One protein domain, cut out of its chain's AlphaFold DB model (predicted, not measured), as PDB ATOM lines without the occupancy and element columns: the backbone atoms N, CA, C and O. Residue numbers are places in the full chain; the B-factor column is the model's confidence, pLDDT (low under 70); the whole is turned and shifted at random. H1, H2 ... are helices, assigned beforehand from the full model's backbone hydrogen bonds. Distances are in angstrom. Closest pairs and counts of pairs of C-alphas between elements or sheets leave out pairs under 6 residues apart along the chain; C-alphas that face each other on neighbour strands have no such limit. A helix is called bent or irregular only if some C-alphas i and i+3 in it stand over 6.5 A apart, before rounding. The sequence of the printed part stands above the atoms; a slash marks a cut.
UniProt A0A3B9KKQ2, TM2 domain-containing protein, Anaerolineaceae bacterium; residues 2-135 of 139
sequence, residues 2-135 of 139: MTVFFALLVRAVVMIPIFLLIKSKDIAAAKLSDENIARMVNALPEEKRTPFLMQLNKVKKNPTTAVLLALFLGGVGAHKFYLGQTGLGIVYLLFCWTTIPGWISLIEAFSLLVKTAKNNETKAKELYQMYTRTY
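Overview. This is residues 2 to 135 of the 139 residues of the protein "TM2 domain-containing protein" of Anaerolineaceae bacterium (UniProt A0A3B9KKQ2). What shape is this? The long kinked helix H1 runs beside bent H6, H2 folds back to complete an up-and-down bundle with H1 and H6b, and H3, H4 and H5 cluster near H6a; residues 2 to 14 stick out. What is printed? 134 residues with six named helices, H1 to H6: all helix, loose, radius of gyration of the C-alphas 18.2 A, spans 65 by 32 by 18 A.

Arrangement. What meets the longest helix? H6, residues 100 to 134, assigned as one helix by its hydrogen bonds, is bent, C-alphas 110 and 113 being 6.8 A apart; its arms are H6a, 100 to 110, and H6b, 113 to 134. H1, residues 2 to 43, touches H6b with residues 26 to 40 alone, closest C-alphas Ala 30 and Val 114, 5.0 A. H2, residues 46 to 59, and H1 form a hairpin. And the rest? H3, residues 63 to 72, touches H6a, closest C-alphas Val 67 and Ala 109, 5.0 A. H4, residues 78 to 82, touches H3 and H5, residues 86 to 94. O i to N i+4 pairs are within hydrogen-bond range throughout H3, H4, H5 and H6b, and in 35 of 38 in H1, 8 of 10 in H2, 6 of 7 in H6a.

Along the chain. Where does H1 begin? C-alpha 2 is at (-3.901, 48.560, 26.380); H1 is 59.1 A long. Where does H6b end? C-alpha 134 is at (50.800, 43.452, -4.942).

Size, cuts and confidence. Is it cut? The printed part has no cut. Where is confidence low? pLDDT is under 70 in 19 residues, among them 2 to 12.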
ATOM      1  N   MET A   2      -4.187  47.196  25.878       56.88
ATOM      2  CA  MET A   2      -3.901  48.560  26.380       56.88
ATOM      3  C   MET A   2      -2.406  48.851  26.663       56.88
ATOM      4  O   MET A   2      -1.890  49.910  26.325       56.88
ATOM      5  N   THR A   3      -1.677  47.888  27.233       56.69
ATOM      6  CA  THR A   3      -0.251  48.023  27.605       56.69
ATOM      7  C   THR A   3       0.693  48.090  26.404       56.69
ATOM      8  O   THR A   3       1.687  48.810  26.430       56.69
ATOM      9  N   VAL A   4       0.363  47.382  25.323       57.59
ATOM     10  CA  VAL A   4       1.131  47.391  24.068       57.59
ATOM     11  C   VAL A   4       1.012  48.753  23.382       57.59
ATOM     12  O   VAL A   4       2.005  49.291  22.905       57.59
ATOM     13  N   PHE A   5      -0.184  49.345  23.398       59.34
ATOM     14  CA  PHE A   5      -0.451  50.650  22.796       59.34
ATOM     15  C   PHE A   5       0.229  51.796  23.558       59.34
ATOM     16  O   PHE A   5       0.843  52.673  22.956       59.34
ATOM     17  N   PHE A   6       0.198  51.747  24.891       60.22
ATOM     18  CA  PHE A   6       0.888  52.724  25.734       60.22
ATOM     19  C   PHE A   6       2.416  52.643  25.576       60.22
ATOM     20  O   PHE A   6       3.082  53.664  25.417       60.22
ATOM     21  N   ALA A   7       2.974  51.427  25.505       58.16
ATOM     22  CA  ALA A   7       4.391  51.227  25.212       58.16
ATOM     23  C   ALA A   7       4.779  51.760  23.821       58.16
ATOM     24  O   ALA A   7       5.872  52.291  23.658       58.16
ATOM     25  N   LEU A   8       3.897  51.657  22.824       62.00
ATOM     26  CA  LEU A   8       4.122  52.192  21.478       62.00
ATOM     27  C   LEU A   8       4.145  53.719  21.425       62.00
ATOM     28  O   LEU A   8       4.997  54.298  20.751       62.00
ATOM     29  N   LEU A   9       3.243  54.361  22.163       65.25
ATOM     30  CA  LEU A   9       3.112  55.815  22.191       65.25
ATOM     31  C   LEU A   9       4.297  56.464  22.920       65.25
ATOM     32  O   LEU A   9       4.932  57.367  22.379       65.25
ATOM     33  N   VAL A  10       4.676  55.929  24.085       62.69
ATOM     34  CA  VAL A  10       5.882  56.363  24.813       62.69
ATOM     35  C   VAL A  10       7.146  56.133  23.967       62.69
ATOM     36  O   VAL A  10       8.049  56.969  23.957       62.69
ATOM     37  N   ARG A  11       7.197  55.050  23.177       63.66
ATOM     38  CA  ARG A  11       8.311  54.756  22.256       63.66
ATOM     39  C   ARG A  11       8.409  55.732  21.088       63.66
ATOM     40  O   ARG A  11       9.520  56.137  20.766       63.66
ATOM     41  N   ALA A  12       7.301  56.137  20.470       67.19
ATOM     42  CA  ALA A  12       7.329  57.130  19.395       67.19
ATOM     43  C   ALA A  12       7.867  58.482  19.898       67.19
ATOM     44  O   ALA A  12       8.740  59.075  19.266       67.19
ATOM     45  N   VAL A  13       7.425  58.914  21.083       75.06
ATOM     46  CA  VAL A  13       7.832  60.190  21.694       75.06
ATOM     47  C   VAL A  13       9.322  60.215  22.061       75.06
ATOM     48  O   VAL A  13       9.949  61.261  21.939       75.06
ATOM     49  N   VAL A  14       9.913  59.078  22.447       69.81
ATOM     50  CA  VAL A  14      11.354  58.968  22.757       69.81
ATOM     51  C   VAL A  14      12.207  58.768  21.493       69.81
ATOM     52  O   VAL A  14      13.306  59.312  21.387       69.81
ATOM     53  N   MET A  15      11.700  58.035  20.499       66.12
ATOM     54  CA  MET A  15      12.421  57.748  19.253       66.12
ATOM     55  C   MET A  15      12.553  58.962  18.333       66.12
ATOM     56  O   MET A  15      13.573  59.087  17.670       66.12
ATOM     57  N   ILE A  16      11.570  59.864  18.289       73.06
ATOM     58  CA  ILE A  16      11.598  61.067  17.436       73.06
ATOM     59  C   ILE A  16      12.760  62.030  17.783       73.06
ATOM     60  O   ILE A  16      13.508  62.401  16.875       73.06
ATOM     61  N   PRO A  17      12.983  62.429  19.052       72.56
ATOM     62  CA  PRO A  17      14.119  63.281  19.409       72.56
ATOM     63  C   PRO A  17      15.463  62.557  19.241       72.56
ATOM     64  O   PRO A  17      16.416  63.153  18.737       72.56
ATOM     65  N   ILE A  18      15.537  61.260  19.563       68.75
ATOM     66  CA  ILE A  18      16.731  60.435  19.303       68.75
ATOM     67  C   ILE A  18      17.019  60.354  17.796       68.75
ATOM     68  O   ILE A  18      18.161  60.519  17.377       68.75
ATOM     69  N   PHE A  19      15.989  60.185  16.968       73.00
ATOM     70  CA  PHE A  19      16.090  60.164  15.512       73.00
ATOM     71  C   PHE A  19      16.655  61.472  14.957       73.00
ATOM     72  O   PHE A  19      17.550  61.432  14.114       73.00
ATOM     73  N   LEU A  20      16.191  62.627  15.441       69.56
ATOM     74  CA  LEU A  20      16.707  63.924  14.995       69.56
ATOM     75  C   LEU A  20      18.182  64.125  15.372       69.56
ATOM     76  O   LEU A  20      18.959  64.635  14.559       69.56
ATOM     77  N   LEU A  21      18.591  63.676  16.563       68.06
ATOM     78  CA  LEU A  21      19.987  63.758  17.006       68.06
ATOM     79  C   LEU A  21      20.907  62.785  16.262       68.06
ATOM     80  O   LEU A  21      22.049  63.132  15.958       68.06
ATOM     81  N   ILE A  22      20.419  61.584  15.951       68.25
ATOM     82  CA  ILE A  22      21.178  60.565  15.221       68.25
ATOM     83  C   ILE A  22      21.308  60.954  13.748       68.25
ATOM     84  O   ILE A  22      22.407  60.912  13.205       68.25
ATOM     85  N   LYS A  23      20.228  61.430  13.114       78.19
ATOM     86  CA  LYS A  23      20.200  61.768  11.683       78.19
ATOM     87  C   LYS A  23      21.281  62.783  11.294       78.19
ATOM     88  O   LYS A  23      21.885  62.633  10.236       78.19
ATOM     89  N   SER A  24      21.556  63.789  12.128       73.31
ATOM     90  CA  SER A  24      22.576  64.807  11.820       73.31
ATOM     91  C   SER A  24      24.001  64.236  11.830       73.31
ATOM     92  O   SER A  24      24.753  64.438  10.873       73.31
ATOM     93  N   LYS A  25      24.357  63.468  12.866       78.25
ATOM     94  CA  LYS A  25      25.673  62.822  12.994       78.25
ATOM     95  C   LYS A  25      25.868  61.718  11.960       78.25
ATOM     96  O   LYS A  25      26.947  61.594  11.386       78.25
ATOM     97  N   ASP A  26      24.814  60.965  11.687       81.31
ATOM     98  CA  ASP A  26      24.857  59.824  10.787       81.31
ATOM     99  C   ASP A  26      25.042  60.247   9.325       81.31
ATOM    100  O   ASP A  26      25.849  59.667   8.600       81.31
ATOM    101  N   ILE A  27      24.379  61.322   8.891       82.06
ATOM    102  CA  ILE A  27      24.584  61.864   7.542       82.06
ATOM    103  C   ILE A  27      26.020  62.380   7.378       82.06
ATOM    104  O   ILE A  27      26.633  62.155   6.333       82.06
ATOM    105  N   ALA A  28      26.578  63.035   8.401       88.06
ATOM    106  CA  ALA A  28      27.964  63.498   8.370       88.06
ATOM    107  C   ALA A  28      28.960  62.326   8.304       88.06
ATOM    108  O   ALA A  28      29.870  62.335   7.475       88.06
ATOM    109  N   ALA A  29      28.756  61.282   9.114       87.56
ATOM    110  CA  ALA A  29      29.603  60.090   9.119       87.56
ATOM    111  C   ALA A  29      29.537  59.309   7.794       87.56
ATOM    112  O   ALA A  29      30.561  58.821   7.315       87.56
ATOM    113  N   ALA A  30      28.354  59.212   7.177       87.75
ATOM    114  CA  ALA A  30      28.194  58.572   5.873       87.75
ATOM    115  C   ALA A  30      28.923  59.345   4.758       87.75
ATOM    116  O   ALA A  30      29.643  58.737   3.968       87.75
ATOM    117  N   LYS A  31      28.815  60.682   4.743       90.06
ATOM    118  CA  LYS A  31      29.541  61.531   3.782       90.06
ATOM    119  C   LYS A  31      31.058  61.435   3.941       90.06
ATOM    120  O   LYS A  31      31.758  61.330   2.940       90.06
ATOM    121  N   LEU A  32      31.557  61.423   5.178       91.81
ATOM    122  CA  LEU A  32      32.987  61.263   5.460       91.81
ATOM    123  C   LEU A  32      33.532  59.938   4.905       91.81
ATOM    124  O   LEU A  32      34.615  59.899   4.328       91.81
ATOM    125  N   SER A  33      32.769  58.854   5.053       91.38
ATOM    126  CA  SER A  33      33.111  57.548   4.485       91.38
ATOM    127  C   SER A  33      33.217  57.605   2.954       91.38
ATOM    128  O   SER A  33      34.190  57.107   2.388       91.38
ATOM    129  N   ASP A  34      32.249  58.227   2.275       91.31
ATOM    130  CA  ASP A  34      32.290  58.394   0.815       91.31
ATOM    131  C   ASP A  34      33.483  59.258   0.365       91.31
ATOM    132  O   ASP A  34      34.148  58.938  -0.623       91.31
ATOM    133  N   GLU A  35      33.812  60.307   1.124       93.75
ATOM    134  CA  GLU A  35      34.989  61.143   0.883       93.75
ATOM    135  C   GLU A  35      36.298  60.354   1.050       93.75
ATOM    136  O   GLU A  35      37.189  60.442   0.202       93.75
ATOM    137  N   ASN A  36      36.412  59.525   2.092       93.00
ATOM    138  CA  ASN A  36      37.574  58.661   2.306       93.00
ATOM    139  C   ASN A  36      37.780  57.693   1.130       93.00
ATOM    140  O   ASN A  36      38.912  57.504   0.684       93.00
ATOM    141  N   ILE A  37      36.699  57.116   0.595       93.00
ATOM    142  CA  ILE A  37      36.751  56.252  -0.593       93.00
ATOM    143  C   ILE A  37      37.231  57.045  -1.815       93.00
ATOM    144  O   ILE A  37      38.108  56.574  -2.539       93.00
ATOM    145  N   ALA A  38      36.711  58.256  -2.035       93.38
ATOM    146  CA  ALA A  38      37.138  59.110  -3.146       93.38
ATOM    147  C   ALA A  38      38.632  59.474  -3.054       93.38
ATOM    148  O   ALA A  38      39.353  59.402  -4.049       93.38
ATOM    149  N   ARG A  39      39.125  59.784  -1.848       92.31
ATOM    150  CA  ARG A  39      40.555  60.027  -1.597       92.31
ATOM    151  C   ARG A  39      41.409  58.799  -1.940       92.31
ATOM    152  O   ARG A  39      42.446  58.961  -2.574       92.31
ATOM    153  N   MET A  40      40.962  57.584  -1.598       90.38
ATOM    154  CA  MET A  40      41.657  56.338  -1.972       90.38
ATOM    155  C   MET A  40      41.685  56.121  -3.488       90.38
ATOM    156  O   MET A  40      42.722  55.756  -4.030       90.38
ATOM    157  N   VAL A  41      40.568  56.372  -4.178       91.31
ATOM    158  CA  VAL A  41      40.489  56.269  -5.646       91.31
ATOM    159  C   VAL A  41      41.465  57.235  -6.313       91.31
ATOM    160  O   VAL A  41      42.194  56.843  -7.220       91.31
ATOM    161  N   ASN A  42      41.510  58.483  -5.847       90.81
ATOM    162  CA  ASN A  42      42.384  59.508  -6.414       90.81
ATOM    163  C   ASN A  42      43.866  59.254  -6.105       90.81
ATOM    164  O   ASN A  42      44.718  59.586  -6.926       90.81
ATOM    165  N   ALA A  43      44.165  58.631  -4.960       89.00
ATOM    166  CA  ALA A  43      45.517  58.222  -4.582       89.00
ATOM    167  C   ALA A  43      46.053  57.040  -5.412       89.00
ATOM    168  O   ALA A  43      47.264  56.831  -5.461       89.00
ATOM    169  N   LEU A  44      45.180  56.265  -6.070       86.75
ATOM    170  CA  LEU A  44      45.609  55.201  -6.976       86.75
ATOM    171  C   LEU A  44      46.140  55.789  -8.299       86.75
ATOM    172  O   LEU A  44      45.538  56.728  -8.838       86.75
ATOM    173  N   PRO A  45      47.217  55.206  -8.868       84.75
ATOM    174  CA  PRO A  45      47.671  55.547 -10.214       84.75
ATOM    175  C   PRO A  45      46.566  55.246 -11.234       84.75
ATOM    176  O   PRO A  45      45.801  54.295 -11.047       84.75
ATOM    177  N   GLU A  46      46.481  56.045 -12.302       88.38
ATOM    178  CA  GLU A  46      45.338  56.034 -13.233       88.38
ATOM    179  C   GLU A  46      45.037  54.644 -13.804       88.38
ATOM    180  O   GLU A  46      43.879  54.233 -13.853       88.38
ATOM    181  N   GLU A  47      46.086  53.881 -14.108       86.56
ATOM    182  CA  GLU A  47      46.023  52.501 -14.597       86.56
ATOM    183  C   GLU A  47      45.187  51.573 -13.692       86.56
ATOM    184  O   GLU A  47      44.425  50.729 -14.165       86.56
ATOM    185  N   LYS A  48      45.282  51.742 -12.367       87.62
ATOM    186  CA  LYS A  48      44.634  50.859 -11.383       87.62
ATOM    187  C   LYS A  48      43.238  51.334 -10.975       87.62
ATOM    188  O   LYS A  48      42.519  50.581 -10.316       87.62
ATOM    189  N   ARG A  49      42.822  52.547 -11.361       89.00
ATOM    190  CA  ARG A  49      41.534  53.134 -10.946       89.00
ATOM    191  C   ARG A  49      40.348  52.358 -11.505       89.00
ATOM    192  O   ARG A  49      39.452  51.993 -10.753       89.00
ATOM    193  N   THR A  50      40.352  52.059 -12.798       89.19
ATOM    194  CA  THR A  50      39.244  51.373 -13.479       89.19
ATOM    195  C   THR A  50      38.961  49.975 -12.915       89.19
ATOM    196  O   THR A  50      37.817  49.719 -12.525       89.19
ATOM    197  N   PRO A  51      39.958  49.071 -12.780       89.00
ATOM    198  CA  PRO A  51      39.709  47.758 -12.188       89.00
ATOM    199  C   PRO A  51      39.343  47.858 -10.701       89.00
ATOM    200  O   PRO A  51      38.469  47.120 -10.244       89.00
ATOM    201  N   PHE A  52      39.930  48.803  -9.957       89.38
ATOM    202  CA  PHE A  52      39.552  49.056  -8.567       89.38
ATOM    203  C   PHE A  52      38.084  49.482  -8.441       89.38
ATOM    204  O   PHE A  52      37.351  48.917  -7.634       89.38
ATOM    205  N   LEU A  53      37.628  50.439  -9.255       91.00
ATOM    206  CA  LEU A  53      36.248  50.929  -9.240       91.00
ATOM    207  C   LEU A  53      35.250  49.832  -9.611       91.00
ATOM    208  O   LEU A  53      34.180  49.747  -9.004       91.00
ATOM    209  N   MET A  54      35.606  48.959 -10.555       90.50
ATOM    210  CA  MET A  54      34.797  47.793 -10.902       90.50
ATOM    211  C   MET A  54      34.653  46.833  -9.711       90.50
ATOM    212  O   MET A  54      33.539  46.413  -9.384       90.50
ATOM    213  N   GLN A  55      35.759  46.520  -9.022       91.56
ATOM    214  CA  GLN A  55      35.729  45.672  -7.826       91.56
ATOM    215  C   GLN A  55      34.971  46.332  -6.671       91.56
ATOM    216  O   GLN A  55      34.165  45.676  -6.011       91.56
ATOM    217  N   LEU A  56      35.173  47.634  -6.465       92.00
ATOM    218  CA  LEU A  56      34.483  48.411  -5.447       92.00
ATOM    219  C   LEU A  56      32.972  48.408  -5.684       92.00
ATOM    220  O   LEU A  56      32.220  48.134  -4.756       92.00
ATOM    221  N   ASN A  57      32.521  48.668  -6.912       92.88
ATOM    222  CA  ASN A  57      31.097  48.671  -7.248       92.88
ATOM    223  C   ASN A  57      30.461  47.291  -6.996       92.88
ATOM    224  O   ASN A  57      29.382  47.203  -6.417       92.88
ATOM    225  N   LYS A  58      31.182  46.204  -7.300       93.00
ATOM    226  CA  LYS A  58      30.725  44.832  -7.026       93.00
ATOM    227  C   LYS A  58      30.501  44.551  -5.533       93.00
ATOM    228  O   LYS A  58      29.559  43.840  -5.179       93.00
ATOM    229  N   VAL A  59      31.367  45.059  -4.652       91.44
ATOM    230  CA  VAL A  59      31.256  44.821  -3.198       91.44
ATOM    231  C   VAL A  59      30.402  45.865  -2.478       91.44
ATOM    232  O   VAL A  59      29.856  45.563  -1.413       91.44
ATOM    233  N   LYS A  60      30.263  47.068  -3.051       93.19
ATOM    234  CA  LYS A  60      29.524  48.191  -2.472       93.19
ATOM    235  C   LYS A  60      28.061  47.813  -2.271       93.19
ATOM    236  O   LYS A  60      27.374  47.328  -3.166       93.19
ATOM    237  N   LYS A  61      27.574  48.061  -1.064       92.81
ATOM    238  CA  LYS A  61      26.183  47.848  -0.670       92.81
ATOM    239  C   LYS A  61      25.442  49.174  -0.639       92.81
ATOM    240  O   LYS A  61      26.014  50.200  -0.273       92.81
ATOM    241  N   ASN A  62      24.171  49.159  -1.025       92.31
ATOM    242  CA  ASN A  62      23.342  50.354  -1.031       92.31
ATOM    243  C   ASN A  62      22.741  50.572   0.373       92.31
ATOM    244  O   ASN A  62      21.993  49.709   0.846       92.31
ATOM    245  N   PRO A  63      23.040  51.704   1.043       89.19
ATOM    246  CA  PRO A  63      22.493  52.019   2.361       89.19
ATOM    247  C   PRO A  63      20.963  52.017   2.389       89.19
ATOM    248  O   PRO A  63      20.367  51.493   3.325       89.19
ATOM    249  N   THR A  64      20.319  52.531   1.340       88.25
ATOM    250  CA  THR A  64      18.855  52.597   1.244       88.25
ATOM    251  C   THR A  64      18.239  51.204   1.208       88.25
ATOM    252  O   THR A  64      17.260  50.940   1.901       88.25
ATOM    253  N   THR A  65      18.841  50.281   0.452       90.44
ATOM    254  CA  THR A  65      18.392  48.883   0.395       90.44
ATOM    255  C   THR A  65      18.520  48.212   1.758       90.44
ATOM    256  O   THR A  65      17.594  47.522   2.177       90.44
ATOM    257  N   ALA A  66      19.618  48.458   2.480       91.25
ATOM    258  CA  ALA A  66      19.795  47.937   3.833       91.25
ATOM    259  C   ALA A  66      18.676  48.424   4.772       91.25
ATOM    260  O   ALA A  66      18.095  47.618   5.499       91.25
ATOM    261  N   VAL A  67      18.344  49.722   4.737       89.44
ATOM    262  CA  VAL A  67      17.265  50.311   5.556       89.44
ATOM    263  C   VAL A  67      15.916  49.697   5.203       89.44
ATOM    264  O   VAL A  67      15.157  49.327   6.095       89.44
ATOM    265  N   LEU A  68      15.638  49.526   3.910       88.12
ATOM    266  CA  LEU A  68      14.403  48.908   3.439       88.12
ATOM    267  C   LEU A  68      14.274  47.466   3.954       88.12
ATOM    268  O   LEU A  68      13.241  47.085   4.498       88.12
ATOM    269  N   LEU A  69      15.358  46.690   3.883       89.06
ATOM    270  CA  LEU A  69      15.419  45.340   4.445       89.06
ATOM    271  C   LEU A  69      15.178  45.329   5.959       89.06
ATOM    272  O   LEU A  69      14.519  44.420   6.454       89.06
ATOM    273  N   ALA A  70      15.669  46.328   6.694       88.75
ATOM    274  CA  ALA A  70      15.469  46.418   8.141       88.75
ATOM    275  C   ALA A  70      14.036  46.821   8.526       88.75
ATOM    276  O   ALA A  70      13.547  46.390   9.568       88.75
ATOM    277  N   LEU A  71      13.356  47.617   7.695       82.94
ATOM    278  CA  LEU A  71      11.965  48.016   7.925       82.94
ATOM    279  C   LEU A  71      10.974  46.901   7.574       82.94
ATOM    280  O   LEU A  71      10.067  46.630   8.353       82.94
ATOM    281  N   PHE A  72      11.156  46.241   6.427       82.50
ATOM    282  CA  PHE A  72      10.209  45.232   5.940       82.50
ATOM    283  C   PHE A  72      10.525  43.817   6.438       82.50
ATOM    284  O   PHE A  72       9.617  43.067   6.781       82.50
ATOM    285  N   LEU A  73      11.807  43.441   6.503       87.75
ATOM    286  CA  LEU A  73      12.273  42.096   6.882       87.75
ATOM    287  C   LEU A  73      13.105  42.104   8.180       87.75
ATOM    288  O   LEU A  73      13.854  41.167   8.476       87.75
ATOM    289  N   GLY A  74      12.970  43.154   8.987       83.19
ATOM    290  CA  GLY A  74      13.729  43.321  10.218       83.19
ATOM    291  C   GLY A  74      13.451  42.265  11.290       83.19
ATOM    292  O   GLY A  74      14.378  41.820  11.962       83.19
ATOM    293  N   GLY A  75      12.209  41.773  11.369       82.00
ATOM    294  CA  GLY A  75      11.825  40.684  12.277       82.00
ATOM    295  C   GLY A  75      12.527  39.351  11.997       82.00
ATOM    296  O   GLY A  75      12.699  38.552  12.908       82.00
ATOM    297  N   VAL A  76      12.974  39.138  10.758       87.44
ATOM    298  CA  VAL A  76      13.718  37.944  10.312       87.44
ATOM    299  C   VAL A  76      15.235  38.211  10.320       87.44
ATOM    300  O   VAL A  76      16.037  37.283  10.308       87.44
ATOM    301  N   GLY A  77      15.649  39.483  10.360       88.75
ATOM    302  CA  GLY A  77      17.055  39.895  10.357       88.75
ATOM    303  C   GLY A  77      17.701  39.986   8.972       88.75
ATOM    304  O   GLY A  77      18.927  39.942   8.874       88.75
ATOM    305  N   ALA A  78      16.924  40.126   7.890       90.31
ATOM    306  CA  ALA A  78      17.455  40.144   6.516       90.31
ATOM    307  C   ALA A  78      18.509  41.240   6.273       90.31
ATOM    308  O   ALA A  78      19.466  41.042   5.521       90.31
ATOM    309  N   HIS A  79      18.391  42.382   6.955       91.75
ATOM    310  CA  HIS A  79      19.369  43.469   6.886       91.75
ATOM    311  C   HIS A  79      20.750  43.083   7.432       91.75
ATOM    312  O   HIS A  79      21.759  43.606   6.959       91.75
ATOM    313  N   LYS A  80      20.823  42.139   8.382       90.69
ATOM    314  CA  LYS A  80      22.093  41.590   8.885       90.69
ATOM    315  C   LYS A  80      22.760  40.696   7.850       90.69
ATOM    316  O   LYS A  80      23.957  40.841   7.608       90.69
ATOM    317  N   PHE A  81      21.985  39.839   7.188       91.69
ATOM    318  CA  PHE A  81      22.485  39.002   6.096       91.69
ATOM    319  C   PHE A  81      22.982  39.845   4.914       91.69
ATOM    320  O   PHE A  81      24.043  39.563   4.364       91.69
ATOM    321  N   TYR A  82      22.286  40.938   4.582       91.19
ATOM    322  CA  TYR A  82      22.700  41.861   3.517       91.19
ATOM    323  C   TYR A  82      24.073  42.504   3.760       91.19
ATOM    324  O   TYR A  82      24.862  42.674   2.828       91.19
ATOM    325  N   LEU A  83      24.379  42.825   5.021       89.12
ATOM    326  CA  LEU A  83      25.671  43.376   5.440       89.12
ATOM    327  C   LEU A  83      26.756  42.301   5.654       89.12
ATOM    328  O   LEU A  83      27.863  42.640   6.065       89.12
ATOM    329  N   GLY A  84      26.467  41.020   5.395       87.50
ATOM    330  CA  GLY A  84      27.398  39.908   5.625       87.50
ATOM    331  C   GLY A  84      27.546  39.501   7.098       87.50
ATOM    332  O   GLY A  84      28.447  38.743   7.441       87.50
ATOM    333  N   GLN A  85      26.665  39.981   7.982       88.56
ATOM    334  CA  GLN A  85      26.650  39.658   9.414       88.56
ATOM    335  C   GLN A  85      25.784  38.416   9.684       88.56
ATOM    336  O   GLN A  85      24.827  38.467  10.459       88.56
ATOM    337  N   THR A  86      26.110  37.292   9.036       88.62
ATOM    338  CA  THR A  86      25.301  36.058   9.046       88.62
ATOM    339  C   THR A  86      25.033  35.535  10.456       88.62
ATOM    340  O   THR A  86      23.906  35.156  10.753       88.62
ATOM    341  N   GLY A  87      26.021  35.586  11.357       89.88
ATOM    342  CA  GLY A  87      25.844  35.152  12.749       89.88
ATOM    343  C   GLY A  87      24.744  35.930  13.482       89.88
ATOM    344  O   GLY A  87      23.871  35.330  14.101       89.88
ATOM    345  N   LEU A  88      24.717  37.262  13.339       87.62
ATOM    346  CA  LEU A  88      23.652  38.094  13.915       87.62
ATOM    347  C   LEU A  88      22.309  37.875  13.210       87.62
ATOM    348  O   LEU A  88      21.272  37.906  13.866       87.62
ATOM    349  N   GLY A  89      22.319  37.624  11.899       89.75
ATOM    350  CA  GLY A  89      21.112  37.267  11.153       89.75
ATOM    351  C   GLY A  89      20.463  35.980  11.667       89.75
ATOM    352  O   GLY A  89      19.252  35.945  11.863       89.75
ATOM    353  N   ILE A  90      21.260  34.949  11.968       91.50
ATOM    354  CA  ILE A  90      20.766  33.682  12.531       91.50
ATOM    355  C   ILE A  90      20.150  33.904  13.914       91.50
ATOM    356  O   ILE A  90      19.077  33.379  14.192       91.50
ATOM    357  N   VAL A  91      20.775  34.726  14.764       90.00
ATOM    358  CA  VAL A  91      20.192  35.093  16.065       90.00
ATOM    359  C   VAL A  91      18.826  35.758  15.876       90.00
ATOM    360  O   VAL A  91      17.864  35.379  16.537       90.00
ATOM    361  N   TYR A  92      18.704  36.701  14.939       88.44
ATOM    362  CA  TYR A  92      17.421  37.347  14.640       88.44
ATOM    363  C   TYR A  92      16.378  36.340  14.139       88.44
ATOM    364  O   TYR A  92      15.225  36.409  14.557       88.44
ATOM    365  N   LEU A  93      16.789  35.368  13.320       87.31
ATOM    366  CA  LEU A  93      15.928  34.298  12.824       87.31
ATOM    367  C   LEU A  93      15.415  33.395  13.957       87.31
ATOM    368  O   LEU A  93      14.232  33.078  13.999       87.31
ATOM    369  N   LEU A  94      16.275  33.020  14.907       87.56
ATOM    370  CA  LEU A  94      15.897  32.173  16.046       87.56
ATOM    371  C   LEU A  94      14.948  32.884  17.019       87.56
ATOM    372  O   LEU A  94      14.087  32.251  17.626       87.56
ATOM    373  N   PHE A  95      15.071  34.206  17.147       83.38
ATOM    374  CA  PHE A  95      14.201  35.024  17.991       83.38
ATOM    375  C   PHE A  95      13.014  35.638  17.235       83.38
ATOM    376  O   PHE A  95      12.249  36.391  17.843       83.38
ATOM    377  N   CYS A  96      12.808  35.327  15.947       80.88
ATOM    378  CA  CYS A  96      11.798  36.000  15.118       80.88
ATOM    379  C   CYS A  96      10.367  35.856  15.674       80.88
ATOM    380  O   CYS A  96       9.584  36.803  15.634       80.88
ATOM    381  N   TRP A  97      10.067  34.721  16.315       77.25
ATOM    382  CA  TRP A  97       8.796  34.431  16.989       77.25
ATOM    383  C   TRP A  97       8.508  35.302  18.222       77.25
ATOM    384  O   TRP A  97       7.357  35.449  18.621       77.25
ATOM    385  N   THR A  98       9.531  35.923  18.820       76.50
ATOM    386  CA  THR A  98       9.354  36.801  19.990       76.50
ATOM    387  C   THR A  98       8.913  38.211  19.607       76.50
ATOM    388  O   THR A  98       8.584  39.015  20.476       76.50
ATOM    389  N   THR A  99       8.909  38.558  18.313       73.25
ATOM    390  CA  THR A  99       8.667  39.921  17.795       73.25
ATOM    391  C   THR A  99       9.722  40.960  18.216       73.25
ATOM    392  O   THR A  99       9.788  42.041  17.632       73.25
ATOM    393  N   ILE A 100      10.594  40.644  19.184       78.50
ATOM    394  CA  ILE A 100      11.693  41.487  19.674       78.50
ATOM    395  C   ILE A 100      12.655  41.895  18.542       78.50
ATOM    396  O   ILE A 100      12.968  43.085  18.459       78.50
ATOM    397  N   PRO A 101      13.081  40.998  17.624       80.69
ATOM    398  CA  PRO A 101      13.983  41.372  16.534       80.69
ATOM    399  C   PRO A 101      13.405  42.452  15.618       80.69
ATOM    400  O   PRO A 101      14.152  43.309  15.157       80.69
ATOM    401  N   GLY A 102      12.080  42.463  15.422       80.00
ATOM    402  CA  GLY A 102      11.386  43.483  14.633       80.00
ATOM    403  C   GLY A 102      11.407  44.866  15.290       80.00
ATOM    404  O   GLY A 102      11.532  45.880  14.610       80.00
ATOM    405  N   TRP A 103      11.352  44.925  16.625       75.19
ATOM    406  CA  TRP A 103      11.514  46.182  17.364       75.19
ATOM    407  C   TRP A 103      12.947  46.703  17.280       75.19
ATOM    408  O   TRP A 103      13.165  47.890  17.037       75.19
ATOM    409  N   ILE A 104      13.928  45.816  17.457       83.38
ATOM    410  CA  ILE A 104      15.345  46.186  17.418       83.38
ATOM    411  C   ILE A 104      15.744  46.631  16.007       83.38
ATOM    412  O   ILE A 104      16.430  47.641  15.861       83.38
ATOM    413  N   SER A 105      15.281  45.938  14.964       85.69
ATOM    414  CA  SER A 105      15.585  46.288  13.574       85.69
ATOM    415  C   SER A 105      15.058  47.665  13.180       85.69
ATOM    416  O   SER A 105      15.707  48.356  12.402       85.69
ATOM    417  N   LEU A 106      13.919  48.088  13.738       82.88
ATOM    418  CA  LEU A 106      13.330  49.404  13.486       82.88
ATOM    419  C   LEU A 106      14.213  50.520  14.067       82.88
ATOM    420  O   LEU A 106      14.451  51.529  13.410       82.88
ATOM    421  N   ILE A 107      14.779  50.302  15.257       82.94
ATOM    422  CA  ILE A 107      15.767  51.211  15.857       82.94
ATOM    423  C   ILE A 107      17.078  51.174  15.057       82.94
ATOM    424  O   ILE A 107      17.660  52.214  14.751       82.94
ATOM    425  N   GLU A 108      17.542  49.981  14.677       85.38
ATOM    426  CA  GLU A 108      18.776  49.824  13.908       85.38
ATOM    427  C   GLU A 108      18.700  50.418  12.503       85.38
ATOM    428  O   GLU A 108      19.736  50.858  12.002       85.38
ATOM    429  N   ALA A 109      17.517  50.442  11.882       86.38
ATOM    430  CA  ALA A 109      17.294  50.983  10.545       86.38
ATOM    431  C   ALA A 109      17.804  52.428  10.431       86.38
ATOM    432  O   ALA A 109      18.380  52.793   9.410       86.38
ATOM    433  N   PHE A 110      17.690  53.224  11.499       83.75
ATOM    434  CA  PHE A 110      18.153  54.611  11.510       83.75
ATOM    435  C   PHE A 110      19.674  54.734  11.371       83.75
ATOM    436  O   PHE A 110      20.152  55.487  10.526       83.75
ATOM    437  N   SER A 111      20.437  53.933  12.116       85.25
ATOM    438  CA  SER A 111      21.907  53.937  12.043       85.25
ATOM    439  C   SER A 111      22.475  53.021  10.960       85.25
ATOM    440  O   SER A 111      23.693  52.931  10.768       85.25
ATOM    441  N   LEU A 112      21.613  52.307  10.235       88.94
ATOM    442  CA  LEU A 112      22.031  51.363   9.207       88.94
ATOM    443  C   LEU A 112      22.653  52.060   7.996       88.94
ATOM    444  O   LEU A 112      23.525  51.481   7.345       88.94
ATOM    445  N   LEU A 113      22.264  53.313   7.736       87.62
ATOM    446  CA  LEU A 113      22.868  54.143   6.695       87.62
ATOM    447  C   LEU A 113      24.382  54.277   6.910       87.62
ATOM    448  O   LEU A 113      25.172  53.955   6.022       87.62
ATOM    449  N   VAL A 114      24.785  54.649   8.128       90.69
ATOM    450  CA  VAL A 114      26.198  54.781   8.516       90.69
ATOM    451  C   VAL A 114      26.896  53.443   8.539       90.69
ATOM    452  O   VAL A 114      28.007  53.326   8.029       90.69
ATOM    453  N   LYS A 115      26.261  52.414   9.116       91.25
ATOM    454  CA  LYS A 115      26.850  51.068   9.165       91.25
ATOM    455  C   LYS A 115      27.165  50.559   7.758       91.25
ATOM    456  O   LYS A 115      28.235  49.995   7.548       91.25
ATOM    457  N   THR A 116      26.271  50.800   6.797       92.88
ATOM    458  CA  THR A 116      26.476  50.403   5.399       92.88
ATOM    459  C   THR A 116      27.592  51.213   4.746       92.88
ATOM    460  O   THR A 116      28.473  50.621   4.127       92.88
ATOM    461  N   ALA A 117      27.607  52.540   4.927       93.06
ATOM    462  CA  ALA A 117      28.673  53.403   4.417       93.06
ATOM    463  C   ALA A 117      30.048  52.975   4.961       93.06
ATOM    464  O   ALA A 117      30.946  52.644   4.192       93.06
ATOM    465  N   LYS A 118      30.168  52.824   6.283       93.38
ATOM    466  CA  LYS A 118      31.399  52.383   6.948       93.38
ATOM    467  C   LYS A 118      31.847  50.990   6.499       93.38
ATOM    468  O   LYS A 118      33.037  50.756   6.319       93.38
ATOM    469  N   ASN A 119      30.914  50.058   6.290       93.75
ATOM    470  CA  ASN A 119      31.240  48.740   5.746       93.75
ATOM    471  C   ASN A 119      31.801  48.841   4.318       93.75
ATOM    472  O   ASN A 119      32.791  48.183   4.003       93.75
ATOM    473  N   ASN A 120      31.215  49.699   3.476       94.12
ATOM    474  CA  ASN A 120      31.730  49.968   2.132       94.12
ATOM    475  C   ASN A 120      33.133  50.592   2.174       94.12
ATOM    476  O   ASN A 120      33.987  50.195   1.386       94.12
ATOM    477  N   GLU A 121      33.396  51.513   3.106       94.19
ATOM    478  CA  GLU A 121      34.727  52.096   3.313       94.19
ATOM    479  C   GLU A 121      35.752  51.039   3.733       94.19
ATOM    480  O   GLU A 121      36.848  50.996   3.179       94.19
ATOM    481  N   THR A 122      35.411  50.150   4.671       93.81
ATOM    482  CA  THR A 122      36.299  49.046   5.063       93.81
ATOM    483  C   THR A 122      36.630  48.153   3.870       93.81
ATOM    484  O   THR A 122      37.798  47.843   3.648       93.81
ATOM    485  N   LYS A 123      35.635  47.800   3.044       93.12
ATOM    486  CA  LYS A 123      35.875  47.030   1.813       93.12
ATOM    487  C   LYS A 123      36.727  47.790   0.800       93.12
ATOM    488  O   LYS A 123      37.617  47.194   0.201       93.12
ATOM    489  N   ALA A 124      36.534  49.097   0.656       93.38
ATOM    490  CA  ALA A 124      37.396  49.930  -0.177       93.38
ATOM    491  C   ALA A 124      38.849  49.944   0.330       93.38
ATOM    492  O   ALA A 124      39.766  49.833  -0.479       93.38
ATOM    493  N   LYS A 125      39.065  50.010   1.652       93.75
ATOM    494  CA  LYS A 125      40.399  49.928   2.274       93.75
ATOM    495  C   LYS A 125      41.065  48.580   2.014       93.75
ATOM    496  O   LYS A 125      42.224  48.560   1.617       93.75
ATOM    497  N   GLU A 126      40.343  47.476   2.212       91.50
ATOM    498  CA  GLU A 126      40.836  46.121   1.919       91.50
ATOM    499  C   GLU A 126      41.298  46.011   0.456       91.50
ATOM    500  O   GLU A 126      42.426  45.589   0.187       91.50
ATOM    501  N   LEU A 127      40.467  46.472  -0.486       90.56
ATOM    502  CA  LEU A 127      40.808  46.501  -1.908       90.56
ATOM    503  C   LEU A 127      42.018  47.406  -2.176       90.56
ATOM    504  O   LEU A 127      42.970  46.988  -2.829       90.56
ATOM    505  N   TYR A 128      42.036  48.623  -1.635       89.19
ATOM    506  CA  TYR A 128      43.124  49.581  -1.843       89.19
ATOM    507  C   TYR A 128      44.478  49.006  -1.406       89.19
ATOM    508  O   TYR A 128      45.473  49.118  -2.127       89.19
ATOM    509  N   GLN A 129      44.510  48.330  -0.253       89.19
ATOM    510  CA  GLN A 129      45.706  47.653   0.248       89.19
ATOM    511  C   GLN A 129      46.173  46.547  -0.706       89.19
ATOM    512  O   GLN A 129      47.370  46.439  -0.964       89.19
ATOM    513  N   MET A 130      45.250  45.779  -1.292       84.88
ATOM    514  CA  MET A 130      45.573  44.746  -2.284       84.88
ATOM    515  C   MET A 130      46.252  45.333  -3.535       84.88
ATOM    516  O   MET A 130      47.284  44.817  -3.974       84.88
ATOM    517  N   TYR A 131      45.728  46.440  -4.077       83.25
ATOM    518  CA  TYR A 131      46.293  47.125  -5.252       83.25
ATOM    519  C   TYR A 131      47.620  47.845  -4.971       83.25
ATOM    520  O   TYR A 131      48.457  47.979  -5.873       83.25
ATOM    521  N   THR A 132      47.809  48.294  -3.728       82.00
ATOM    522  CA  THR A 132      49.023  48.987  -3.284       82.00
ATOM    523  C   THR A 132      50.147  48.006  -2.944       82.00
ATOM    524  O   THR A 132      51.296  48.273  -3.279       82.00
ATOM    525  N   ARG A 133      49.847  46.849  -2.330       77.31
ATOM    526  CA  ARG A 133      50.868  45.858  -1.933       77.31
ATOM    527  C   ARG A 133      51.358  44.933  -3.051       77.31
ATOM    528  O   ARG A 133      52.484  44.462  -2.950       77.31
ATOM    529  N   THR A 134      50.544  44.626  -4.067       66.81
ATOM    530  CA  THR A 134      50.800  43.452  -4.942       66.81
ATOM    531  C   THR A 134      51.363  43.793  -6.328       66.81
ATOM    532  O   THR A 134      51.968  42.939  -6.965       66.81
ATOM    533  N   TYR A 135      51.221  45.033  -6.802       56.22
ATOM    534  CA  TYR A 135      51.703  45.451  -8.127       56.22
ATOM    535  C   TYR A 135      52.759  46.555  -7.985       56.22
ATOM    536  O   TYR A 135      52.369  47.731  -7.923       56.22
TER     537      TYR A 135